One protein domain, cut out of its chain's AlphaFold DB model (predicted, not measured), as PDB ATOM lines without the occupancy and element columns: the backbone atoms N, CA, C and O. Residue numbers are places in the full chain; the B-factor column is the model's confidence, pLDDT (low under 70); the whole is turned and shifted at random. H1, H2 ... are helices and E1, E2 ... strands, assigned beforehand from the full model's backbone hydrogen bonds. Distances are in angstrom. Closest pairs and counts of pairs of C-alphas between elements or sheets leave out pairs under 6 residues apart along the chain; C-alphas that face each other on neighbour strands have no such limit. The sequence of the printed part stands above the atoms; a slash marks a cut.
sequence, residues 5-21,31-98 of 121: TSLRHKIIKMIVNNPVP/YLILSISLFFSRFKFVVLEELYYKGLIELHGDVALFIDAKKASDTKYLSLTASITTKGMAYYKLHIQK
ATOM      1  N   THR A   5      50.838   5.811   6.614       65.12
ATOM      2  CA  THR A   5      50.113   5.394   5.403       65.12
ATOM      3  C   THR A   5      50.163   3.878   5.192       65.12
ATOM      4  O   THR A   5      49.124   3.259   4.963       65.12
ATOM      5  N   SER A   6      51.335   3.254   5.372       73.38
ATOM      6  CA  SER A   6      51.499   1.797   5.238       73.38
ATOM      7  C   SER A   6      50.718   1.038   6.312       73.38
ATOM      8  O   SER A   6      50.122  -0.006   6.043       73.38
ATOM      9  N   LEU A   7      50.669   1.576   7.535       74.69
ATOM     10  CA  LEU A   7      49.921   0.964   8.631       74.69
ATOM     11  C   LEU A   7      48.407   1.037   8.388       74.69
ATOM     12  O   LEU A   7      47.718   0.030   8.546       74.69
ATOM     13  N   ARG A   8      47.905   2.190   7.926       79.06
ATOM     14  CA  ARG A   8      46.499   2.380   7.545       79.06
ATOM     15  C   ARG A   8      46.070   1.384   6.468       79.06
ATOM     16  O   ARG A   8      45.035   0.735   6.595       79.06
ATOM     17  N   HIS A   9      46.883   1.238   5.421       84.94
ATOM     18  CA  HIS A   9      46.608   0.315   4.319       84.94
ATOM     19  C   HIS A   9      46.581  -1.146   4.768       84.94
ATOM     20  O   HIS A   9      45.676  -1.884   4.383       84.94
ATOM     21  N   LYS A  10      47.512  -1.550   5.641       77.88
ATOM     22  CA  LYS A  10      47.534  -2.898   6.230       77.88
ATOM     23  C   LYS A  10      46.276  -3.193   7.047       77.88
ATOM     24  O   LYS A  10      45.707  -4.269   6.885       77.88
ATOM     25  N   ILE A  11      45.826  -2.248   7.876       77.88
ATOM     26  CA  ILE A  11      44.614  -2.411   8.697       77.88
ATOM     27  C   ILE A  11      43.379  -2.560   7.803       77.88
ATOM     28  O   ILE A  11      42.633  -3.523   7.954       77.88
ATOM     29  N   ILE A  12      43.199  -1.675   6.818       80.06
ATOM     30  CA  ILE A  12      42.048  -1.747   5.903       80.06
ATOM     31  C   ILE A  12      42.066  -3.053   5.096       80.06
ATOM     32  O   ILE A  12      41.044  -3.729   5.008       80.06
ATOM     33  N   LYS A  13      43.221  -3.457   4.551       81.75
ATOM     34  CA  LYS A  13      43.362  -4.723   3.812       81.75
ATOM     35  C   LYS A  13      43.002  -5.935   4.675       81.75
ATOM     36  O   LYS A  13      42.364  -6.862   4.189       81.75
ATOM     37  N   MET A  14      43.388  -5.924   5.949       75.31
ATOM     38  CA  MET A  14      43.078  -7.001   6.888       75.31
ATOM     39  C   MET A  14      41.575  -7.108   7.175       75.31
ATOM     40  O   MET A  14      41.058  -8.223   7.174       75.31
ATOM     41  N   ILE A  15      40.883  -5.977   7.363       75.62
ATOM     42  CA  ILE A  15      39.426  -5.933   7.589       75.62
ATOM     43  C   ILE A  15      38.670  -6.424   6.346       75.62
ATOM     44  O   ILE A  15      37.755  -7.229   6.468       75.62
ATOM     45  N   VAL A  16      39.082  -6.007   5.140       76.06
ATOM     46  CA  VAL A  16      38.477  -6.484   3.877       76.06
ATOM     47  C   VAL A  16      38.625  -7.995   3.711       76.06
ATOM     48  O   VAL A  16      37.685  -8.660   3.290       76.06
ATOM     49  N   ASN A  17      39.796  -8.537   4.045       72.88
ATOM     50  CA  ASN A  17      40.073  -9.967   3.913       72.88
ATOM     51  C   ASN A  17      39.398 -10.819   5.001       72.88
ATOM     52  O   ASN A  17      39.310 -12.032   4.843       72.88
ATOM     53  N   ASN A  18      38.949 -10.203   6.097       68.31
ATOM     54  CA  ASN A  18      38.296 -10.873   7.220       68.31
ATOM     55  C   ASN A  18      36.993 -10.141   7.576       68.31
ATOM     56  O   ASN A  18      36.909  -9.528   8.644       68.31
ATOM     57  N   PRO A  19      35.989 -10.153   6.680       63.91
ATOM     58  CA  PRO A  19      34.736  -9.460   6.928       63.91
ATOM     59  C   PRO A  19      34.033 -10.092   8.131       63.91
ATOM     60  O   PRO A  19      33.781 -11.298   8.152       63.91
ATOM     61  N   VAL A  20      33.721  -9.280   9.141       58.56
ATOM     62  CA  VAL A  20      32.951  -9.743  10.298       58.56
ATOM     63  C   VAL A  20      31.463  -9.705   9.953       58.56
ATOM     64  O   VAL A  20      31.009  -8.706   9.387       58.56
ATOM     65  N   PRO A  21      30.693 -10.769  10.243       50.78
ATOM     66  CA  PRO A  21      29.254 -10.757  10.032       50.78
ATOM     67  C   PRO A  21      28.586  -9.631  10.831       50.78
ATOM     68  O   PRO A  21      28.894  -9.394  11.995       50.78
ATOM     69  N   TYR A  31      35.319 -16.791  14.587       37.69
ATOM     70  CA  TYR A  31      35.492 -15.716  13.637       37.69
ATOM     71  C   TYR A  31      35.789 -14.467  14.443       37.69
ATOM     72  O   TYR A  31      34.918 -13.855  15.046       37.69
ATOM     73  N   LEU A  32      37.067 -14.114  14.459       41.47
ATOM     74  CA  LEU A  32      37.510 -12.792  14.858       41.47
ATOM     75  C   LEU A  32      37.278 -12.408  16.333       41.47
ATOM     76  O   LEU A  32      37.314 -11.228  16.657       41.47
ATOM     77  N   ILE A  33      37.369 -13.376  17.254       36.84
ATOM     78  CA  ILE A  33      38.105 -13.161  18.527       36.84
ATOM     79  C   ILE A  33      39.617 -13.034  18.202       36.84
ATOM     80  O   ILE A  33      40.505 -13.548  18.875       36.84
ATOM     81  N   LEU A  34      39.952 -12.336  17.115       40.38
ATOM     82  CA  LEU A  34      41.265 -11.774  16.855       40.38
ATOM     83  C   LEU A  34      41.327 -10.487  17.677       40.38
ATOM     84  O   LEU A  34      41.358  -9.376  17.165       40.38
ATOM     85  N   SER A  35      41.268 -10.687  18.993       40.62
ATOM     86  CA  SER A  35      42.252 -10.129  19.900       40.62
ATOM     87  C   SER A  35      42.780  -8.755  19.483       40.62
ATOM     88  O   SER A  35      43.945  -8.580  19.116       40.62
ATOM     89  N   ILE A  36      41.958  -7.730  19.710       44.78
ATOM     90  CA  ILE A  36      42.484  -6.397  20.047       44.78
ATOM     91  C   ILE A  36      43.517  -6.491  21.185       44.78
ATOM     92  O   ILE A  36      44.456  -5.705  21.267       44.78
ATOM     93  N   SER A  37      43.450  -7.551  21.987       40.81
ATOM     94  CA  SER A  37      44.457  -7.940  22.966       40.81
ATOM     95  C   SER A  37      45.849  -8.307  22.406       40.81
ATOM     96  O   SER A  37      46.823  -8.104  23.126       40.81
ATOM     97  N   LEU A  38      46.005  -8.796  21.164       39.50
ATOM     98  CA  LEU A  38      47.317  -9.209  20.608       39.50
ATOM     99  C   LEU A  38      47.906  -8.219  19.597       39.50
ATOM    100  O   LEU A  38      49.113  -8.236  19.350       39.50
ATOM    101  N   PHE A  39      47.089  -7.341  19.010       43.94
ATOM    102  CA  PHE A  39      47.556  -6.511  17.902       43.94
ATOM    103  C   PHE A  39      47.973  -5.096  18.289       43.94
ATOM    104  O   PHE A  39      48.789  -4.531  17.563       43.94
ATOM    105  N   PHE A  40      47.503  -4.519  19.396       48.06
ATOM    106  CA  PHE A  40      47.589  -3.075  19.632       48.06
ATOM    107  C   PHE A  40      48.801  -2.666  20.477       48.06
ATOM    108  O   PHE A  40      48.706  -2.365  21.663       48.06
ATOM    109  N   SER A  41      49.967  -2.560  19.830       49.22
ATOM    110  CA  SER A  41      50.969  -1.609  20.318       49.22
ATOM    111  C   SER A  41      50.398  -0.186  20.212       49.22
ATOM    112  O   SER A  41      49.564   0.089  19.344       49.22
ATOM    113  N   ARG A  42      50.855   0.720  21.086       48.25
ATOM    114  CA  ARG A  42      50.387   2.112  21.288       48.25
ATOM    115  C   ARG A  42      50.072   2.912  20.002       48.25
ATOM    116  O   ARG A  42      49.257   3.821  20.038       48.25
ATOM    117  N   PHE A  43      50.682   2.557  18.869       51.41
ATOM    118  CA  PHE A  43      50.530   3.221  17.568       51.41
ATOM    119  C   PHE A  43      49.351   2.732  16.715       51.41
ATOM    120  O   PHE A  43      48.898   3.452  15.831       51.41
ATOM    121  N   LYS A  44      48.847   1.517  16.947       61.00
ATOM    122  CA  LYS A  44      47.717   0.960  16.182       61.00
ATOM    123  C   LYS A  44      46.363   1.441  16.700       61.00
ATOM    124  O   LYS A  44      45.415   1.478  15.927       61.00
ATOM    125  N   PHE A  45      46.303   1.856  17.966       67.12
ATOM    126  CA  PHE A  45      45.116   2.452  18.584       67.12
ATOM    127  C   PHE A  45      44.736   3.770  17.889       67.12
ATOM    128  O   PHE A  45      43.636   3.887  17.362       67.12
ATOM    129  N   VAL A  46      45.704   4.683  17.745       73.31
ATOM    130  CA  VAL A  46      45.517   5.996  17.097       73.31
ATOM    131  C   VAL A  46      45.050   5.865  15.644       73.31
ATOM    132  O   VAL A  46      44.186   6.608  15.200       73.31
ATOM    133  N   VAL A  47      45.595   4.909  14.883       77.81
ATOM    134  CA  VAL A  47      45.188   4.714  13.479       77.81
ATOM    135  C   VAL A  47      43.795   4.097  13.380       77.81
ATOM    136  O   VAL A  47      43.058   4.426  12.456       77.81
ATOM    137  N   LEU A  48      43.410   3.215  14.305       76.50
ATOM    138  CA  LEU A  48      42.061   2.648  14.315       76.50
ATOM    139  C   LEU A  48      41.015   3.721  14.643       76.50
ATOM    140  O   LEU A  48      40.013   3.831  13.942       76.50
ATOM    141  N   GLU A  49      41.296   4.544  15.649       78.44
ATOM    142  CA  GLU A  49      40.489   5.707  16.017       78.44
ATOM    143  C   GLU A  49      40.386   6.706  14.849       78.44
ATOM    144  O   GLU A  49      39.295   7.130  14.472       78.44
ATOM    145  N   GLU A  50      41.505   6.997  14.175       84.69
ATOM    146  CA  GLU A  50      41.533   7.836  12.972       84.69
ATOM    147  C   GLU A  50      40.640   7.267  11.853       84.69
ATOM    148  O   GLU A  50      39.894   8.005  11.210       84.69
ATOM    149  N   LEU A  51      40.714   5.959  11.591       85.56
ATOM    150  CA  LEU A  51      39.900   5.292  10.573       85.56
ATOM    151  C   LEU A  51      38.406   5.345  10.908       85.56
ATOM    152  O   LEU A  51      37.593   5.536   9.996       85.56
ATOM    153  N   TYR A  52      38.069   5.193  12.189       84.81
ATOM    154  CA  TYR A  52      36.707   5.283  12.701       84.81
ATOM    155  C   TYR A  52      36.148   6.700  12.530       84.81
ATOM    156  O   TYR A  52      35.146   6.879  11.840       84.81
ATOM    157  N   TYR A  53      36.849   7.732  13.012       86.31
ATOM    158  CA  TYR A  53      36.409   9.124  12.856       86.31
ATOM    159  C   TYR A  53      36.385   9.600  11.398       86.31
ATOM    160  O   TYR A  53      35.574  10.446  11.025       86.31
ATOM    161  N   LYS A  54      37.227   9.034  10.524       88.19
ATOM    162  CA  LYS A  54      37.160   9.289   9.073       88.19
ATOM    163  C   LYS A  54      35.994   8.577   8.382       88.19
ATOM    164  O   LYS A  54      35.778   8.810   7.183       88.19
ATOM    165  N   GLY A  55      35.258   7.729   9.096       84.94
ATOM    166  CA  GLY A  55      34.147   6.938   8.578       84.94
ATOM    167  C   GLY A  55      34.588   5.884   7.567       84.94
ATOM    168  O   GLY A  55      33.825   5.552   6.665       84.94
ATOM    169  N   LEU A  56      35.839   5.414   7.638       85.62
ATOM    170  CA  LEU A  56      36.351   4.343   6.774       85.62
ATOM    171  C   LEU A  56      36.051   2.957   7.353       85.62
ATOM    172  O   LEU A  56      35.947   1.986   6.606       85.62
ATOM    173  N   ILE A  57      35.904   2.873   8.671       82.75
ATOM    174  CA  ILE A  57      35.500   1.663   9.378       82.75
ATOM    175  C   ILE A  57      34.382   2.000  10.360       82.75
ATOM    176  O   ILE A  57      34.275   3.134  10.822       82.75
ATOM    177  N   GLU A  58      33.590   0.999  10.691       79.44
ATOM    178  CA  GLU A  58      32.648   1.009  11.801       79.44
ATOM    179  C   GLU A  58      33.193   0.120  12.912       79.44
ATOM    180  O   GLU A  58      33.785  -0.926  12.640       79.44
ATOM    181  N   LEU A  59      33.006   0.550  14.157       79.06
ATOM    182  CA  LEU A  59      33.351  -0.221  15.344       79.06
ATOM    183  C   LEU A  59      32.067  -0.710  16.017       79.06
ATOM    184  O   LEU A  59      31.085   0.025  16.082       79.06
ATOM    185  N   HIS A  60      32.100  -1.933  16.535       74.38
ATOM    186  CA  HIS A  60      31.000  -2.589  17.249       74.38
ATOM    187  C   HIS A  60      31.509  -3.177  18.568       74.38
ATOM    188  O   HIS A  60      32.690  -3.514  18.666       74.38
ATOM    189  N   GLY A  61      30.624  -3.334  19.557       72.81
ATOM    190  CA  GLY A  61      30.960  -3.844  20.894       72.81
ATOM    191  C   GLY A  61      31.215  -2.722  21.901       72.81
ATOM    192  O   GLY A  61      30.435  -1.771  21.969       72.81
ATOM    193  N   ASP A  62      32.311  -2.805  22.654       71.50
ATOM    194  CA  ASP A  62      32.659  -1.879  23.745       71.50
ATOM    195  C   ASP A  62      33.189  -0.509  23.257       71.50
ATOM    196  O   ASP A  62      34.189   0.014  23.750       71.50
ATOM    197  N   VAL A  63      32.546   0.084  22.245       74.19
ATOM    198  CA  VAL A  63      33.037   1.274  21.523       74.19
ATOM    199  C   VAL A  63      33.171   2.493  22.435       74.19
ATOM    200  O   VAL A  63      34.147   3.227  22.325       74.19
ATOM    201  N   ALA A  64      32.232   2.696  23.362       76.75
ATOM    202  CA  ALA A  64      32.308   3.800  24.321       76.75
ATOM    203  C   ALA A  64      33.553   3.674  25.216       76.75
ATOM    204  O   ALA A  64      34.337   4.610  25.327       76.75
ATOM    205  N   LEU A  65      33.794   2.472  25.751       73.12
ATOM    206  CA  LEU A  65      34.973   2.183  26.569       73.12
ATOM    207  C   LEU A  65      36.275   2.297  25.765       73.12
ATOM    208  O   LEU A  65      37.310   2.654  26.318       73.12
ATOM    209  N   PHE A  66      36.228   2.015  24.460       75.19
ATOM    210  CA  PHE A  66      37.354   2.219  23.556       75.19
ATOM    211  C   PHE A  66      37.671   3.699  23.338       75.19
ATOM    212  O   PHE A  66      38.840   4.062  23.391       75.19
ATOM    213  N   ILE A  67      36.659   4.544  23.125       75.38
ATOM    214  CA  ILE A  67      36.835   5.996  22.959       75.38
ATOM    215  C   ILE A  67      37.355   6.627  24.258       75.38
ATOM    216  O   ILE A  67      38.226   7.494  24.227       75.38
ATOM    217  N   ASP A  68      36.875   6.151  25.407       74.19
ATOM    218  CA  ASP A  68      37.274   6.669  26.718       74.19
ATOM    219  C   ASP A  68      38.653   6.162  27.183       74.19
ATOM    220  O   ASP A  68      39.245   6.703  28.128       74.19
ATOM    221  N   ALA A  69      39.199   5.132  26.530       71.38
ATOM    222  CA  ALA A  69      40.476   4.541  26.898       71.38
ATOM    223  C   ALA A  69      41.647   5.483  26.579       71.38
ATOM    224  O   ALA A  69      41.989   5.754  25.431       71.38
ATOM    225  N   LYS A  70      42.351   5.926  27.626       66.88
ATOM    226  CA  LYS A  70      43.519   6.818  27.497       66.88
ATOM    227  C   LYS A  70      44.821   6.063  27.232       66.88
ATOM    228  O   LYS A  70      45.831   6.669  26.858       66.88
ATOM    229  N   LYS A  71      44.846   4.748  27.475       65.31
ATOM    230  CA  LYS A  71      46.019   3.889  27.284       65.31
ATOM    231  C   LYS A  71      45.622   2.574  26.624       65.31
ATOM    232  O   LYS A  71      44.583   1.999  26.916       65.31
ATOM    233  N   ALA A  72      46.535   2.023  25.825       61.75
ATOM    234  CA  ALA A  72      46.366   0.705  25.204       61.75
ATOM    235  C   ALA A  72      46.225  -0.447  26.226       61.75
ATOM    236  O   ALA A  72      45.688  -1.503  25.903       61.75
ATOM    237  N   SER A  73      46.699  -0.259  27.464       63.81
ATOM    238  CA  SER A  73      46.467  -1.201  28.569       63.81
ATOM    239  C   SER A  73      44.993  -1.319  28.933       63.81
ATOM    240  O   SER A  73      44.540  -2.399  29.304       63.81
ATOM    241  N   ASP A  74      44.256  -0.222  28.792       62.88
ATOM    242  CA  ASP A  74      42.872  -0.094  29.241       62.88
ATOM    243  C   ASP A  74      41.929  -0.762  28.228       62.88
ATOM    244  O   ASP A  74      40.823  -1.171  28.560       62.88
ATOM    245  N   THR A  75      42.420  -0.988  27.002       63.62
ATOM    246  CA  THR A  75      41.700  -1.683  25.932       63.62
ATOM    247  C   THR A  75      41.931  -3.189  25.881       63.62
ATOM    248  O   THR A  75      41.362  -3.869  25.030       63.62
ATOM    249  N   LYS A  76      42.776  -3.740  26.766       59.16
ATOM    250  CA  LYS A  76      43.214  -5.149  26.710       59.16
ATOM    251  C   LYS A  76      42.061  -6.154  26.837       59.16
ATOM    252  O   LYS A  76      42.178  -7.263  26.321       59.16
ATOM    253  N   TYR A  77      40.980  -5.765  27.506       62.00
ATOM    254  CA  TYR A  77      39.819  -6.617  27.777       62.00
ATOM    255  C   TYR A  77      38.560  -6.199  27.009       62.00
ATOM    256  O   TYR A  77      37.505  -6.774  27.242       62.00
ATOM    257  N   LEU A  78      38.664  -5.222  26.102       64.88
ATOM    258  CA  LEU A  78      37.513  -4.759  25.333       64.88
ATOM    259  C   LEU A  78      37.208  -5.722  24.191       64.88
ATOM    260  O   LEU A  78      38.091  -6.098  23.412       64.88
ATOM    261  N   SER A  79      35.936  -6.080  24.075       66.56
ATOM    262  CA  SER A  79      35.410  -6.792  22.923       66.56
ATOM    263  C   SER A  79      35.025  -5.761  21.872       66.56
ATOM    264  O   SER A  79      33.944  -5.174  21.928       66.56
ATOM    265  N   LEU A  80      35.931  -5.500  20.925       68.69
ATOM    266  CA  LEU A  80      35.604  -4.681  19.760       68.69
ATOM    267  C   LEU A  80      35.682  -5.495  18.486       68.69
ATOM    268  O   LEU A  80      36.446  -6.445  18.334       68.69
ATOM    269  N   THR A  81      34.874  -5.069  17.539       69.56
ATOM    270  CA  THR A  81      34.825  -5.603  16.192       69.56
ATOM    271  C   THR A  81      34.882  -4.433  15.227       69.56
ATOM    272  O   THR A  81      34.288  -3.396  15.500       69.56
ATOM    273  N   ALA A  82      35.586  -4.586  14.106       74.50
ATOM    274  CA  ALA A  82      35.658  -3.561  13.071       74.50
ATOM    275  C   ALA A  82      35.116  -4.092  11.738       74.50
ATOM    276  O   ALA A  82      35.540  -5.151  11.274       74.50
ATOM    277  N   SER A  83      34.224  -3.336  11.103       75.88
ATOM    278  CA  SER A  83      33.723  -3.582   9.746       75.88
ATOM    279  C   SER A  83      34.121  -2.440   8.814       75.88
ATOM    280  O   SER A  83      34.372  -1.317   9.247       75.88
ATOM    281  N   ILE A  84      34.218  -2.717   7.513       81.00
ATOM    282  CA  ILE A  84      34.531  -1.682   6.524       81.00
ATOM    283  C   ILE A  84      33.258  -0.991   6.038       81.00
ATOM    284  O   ILE A  84      32.282  -1.653   5.692       81.00
ATOM    285  N   THR A  85      33.273   0.340   5.969       83.06
ATOM    286  CA  THR A  85      32.149   1.110   5.418       83.06
ATOM    287  C   THR A  85      32.216   1.155   3.894       83.06
ATOM    288  O   THR A  85      33.256   0.883   3.285       83.06
ATOM    289  N   THR A  86      31.146   1.611   3.240       82.44
ATOM    290  CA  THR A  86      31.155   1.895   1.793       82.44
ATOM    291  C   THR A  86      32.281   2.863   1.407       82.44
ATOM    292  O   THR A  86      32.971   2.667   0.405       82.44
ATOM    293  N   LYS A  87      32.525   3.878   2.246       84.94
ATOM    294  CA  LYS A  87      33.610   4.852   2.066       84.94
ATOM    295  C   LYS A  87      34.988   4.202   2.237       84.94
ATOM    296  O   LYS A  87      35.888   4.456   1.436       84.94
ATOM    297  N   GLY A  88      35.148   3.328   3.231       85.25
ATOM    298  CA  GLY A  88      36.360   2.530   3.431       85.25
ATOM    299  C   GLY A  88      36.666   1.613   2.254       85.25
ATOM    300  O   GLY A  88      37.811   1.532   1.809       85.25
ATOM    301  N   MET A  89      35.638   0.976   1.696       84.62
ATOM    302  CA  MET A  89      35.770   0.108   0.529       84.62
ATOM    303  C   MET A  89      36.181   0.900  -0.722       84.62
ATOM    304  O   MET A  89      37.042   0.452  -1.481       84.62
ATOM    305  N   ALA A  90      35.630   2.100  -0.928       85.69
ATOM    306  CA  ALA A  90      36.071   2.994  -2.001       85.69
ATOM    307  C   ALA A  90      37.549   3.393  -1.832       85.69
ATOM    308  O   ALA A  90      38.330   3.307  -2.782       85.69
ATOM    309  N   TYR A  91      37.957   3.740  -0.607       88.44
ATOM    310  CA  TYR A  91      39.353   4.037  -0.287       88.44
ATOM    311  C   TYR A  91      40.276   2.840  -0.571       88.44
ATOM    312  O   TYR A  91      41.334   3.005  -1.178       88.44
ATOM    313  N   TYR A  92      39.870   1.623  -0.190       86.50
ATOM    314  CA  TYR A  92      40.624   0.400  -0.466       86.50
ATOM    315  C   TYR A  92      40.857   0.190  -1.969       86.50
ATOM    316  O   TYR A  92      41.998  -0.008  -2.391       86.50
ATOM    317  N   LYS A  93      39.808   0.307  -2.790       85.62
ATOM    318  CA  LYS A  93      39.903   0.143  -4.251       85.62
ATOM    319  C   LYS A  93      40.831   1.174  -4.899       85.62
ATOM    320  O   LYS A  93      41.599   0.843  -5.797       85.62
ATOM    321  N   LEU A  94      40.779   2.425  -4.439       86.75
ATOM    322  CA  LEU A  94      41.541   3.525  -5.034       86.75
ATOM    323  C   LEU A  94      43.015   3.539  -4.628       86.75
ATOM    324  O   LEU A  94      43.854   3.919  -5.447       86.75
ATOM    325  N   HIS A  95      43.322   3.146  -3.389       84.19
ATOM    326  CA  HIS A  95      44.632   3.393  -2.781       84.19
ATOM    327  C   HIS A  95      45.390   2.139  -2.341       84.19
ATOM    328  O   HIS A  95      46.580   2.249  -2.079       84.19
ATOM    329  N   ILE A  96      44.733   0.980  -2.224       82.06
ATOM    330  CA  ILE A  96      45.338  -0.245  -1.669       82.06
ATOM    331  C   ILE A  96      45.320  -1.381  -2.694       82.06
ATOM    332  O   ILE A  96      46.304  -2.093  -2.854       82.06
ATOM    333  N   GLN A  97      44.216  -1.550  -3.426       79.00
ATOM    334  CA  GLN A  97      44.092  -2.606  -4.433       79.00
ATOM    335  C   GLN A  97      45.024  -2.389  -5.639       79.00
ATOM    336  O   GLN A  97      45.467  -3.361  -6.246       79.00
ATOM    337  N   LYS A  98      45.374  -1.133  -5.953       66.56
ATOM    338  CA  LYS A  98      46.273  -0.779  -7.068       66.56
ATOM    339  C   LYS A  98      47.717  -1.282  -6.910       66.56
ATOM    340  O   LYS A  98      48.472  -1.207  -7.870       66.56
TER     341      LYS A  98
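Overview. This is residues 5 to 21 and 31 to 98 of the 121 residues of an uncharacterized protein of Mucilaginibacter arboris (UniProt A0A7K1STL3). A two-stranded antiparallel ribbon, E1 and E2, forms a wall with two helices packed on one side of it: H1 mainly against E2 and H3 mainly against E1, the two helices steeply tilted to each other. H5 and H4 turn off opposite ends of the ribbon toward that same side, H5 reaching H1, while short H2 lies near the end of the ribbon where H4 is. The printed part has 85 residues with five named helices and two named strands, in the order H1 H2 H3 E1 H4 E2 H5, and its class is mostly helix. It is compact, with a radius of gyration of the C-alphas of 12.3 A and spans of 36 by 26 by 20 A.

Arrangement. E1, residues 57 to 61, and E2, residues 80 to 84, are antiparallel neighbours at 153 degrees between their directions. N 58 and O 83 are within hydrogen-bond range at 2.8 A, as are N 81 and O 60 at 2.9 A. H1, residues 5 to 17, comes closest to E2 with the C-alphas of Ile 15 and Ser 83, 6.5 A apart. H3, residues 42 to 53, comes closest to E1 with the C-alphas of Leu 51 and Ile 57, 5.8 A apart. H1, with residues 7 to 11 alone, touches H3, the closest C-alphas being those of Arg 8 and Val 47, 6.5 A apart. These two run the same way at a steep tilt of 68 degrees, only just short of about perpendicular. H5, residues 86 to 95, touches H1, opposite ways at a steep tilt of 57 degrees; the closest C-alphas are those of Ile 12 and Tyr 92, 6.9 A apart. H4, residues 63 to 68, and H3 are close but not clearly touching, with the C-alphas of Glu 49 and Ile 67 7.9 A apart. H2, residues 36 to 39, touches no helix, and H2 and H3 meet only through their link. In H1, H4 and H5 every O i to N i+4 pair is within hydrogen-bond range, in H3 6 of 8 are, and H2 is too short for such a pair.

Along the chain. H1 begins at C-alpha 5, (50.113, 5.394, 5.403), and is 18.4 A long. H2 is 5.5 A, H3 17.8 A, E1 13.5 A, H4 8.6 A and E2 13.6 A long. E1 begins at C-alpha 57, (35.500, 1.663, 9.378). H5, 14.3 A long, ends at C-alpha 95, (44.632, 3.393, -2.781).

Size, cuts and confidence. The two C-alphas farthest apart, those of Asp 74 and Lys 98, are 36.5 A apart. Residues 22 to 30 are not printed, and C-alphas 21 and 31 are 8.7 A apart across this cut. The link from H4 to E2, 11 residues, is long. The mean pLDDT of the printed part is 70.4; residue 5, residues 18 to 21, 31 to 45, 70 to 81 and residue 98 are under 70.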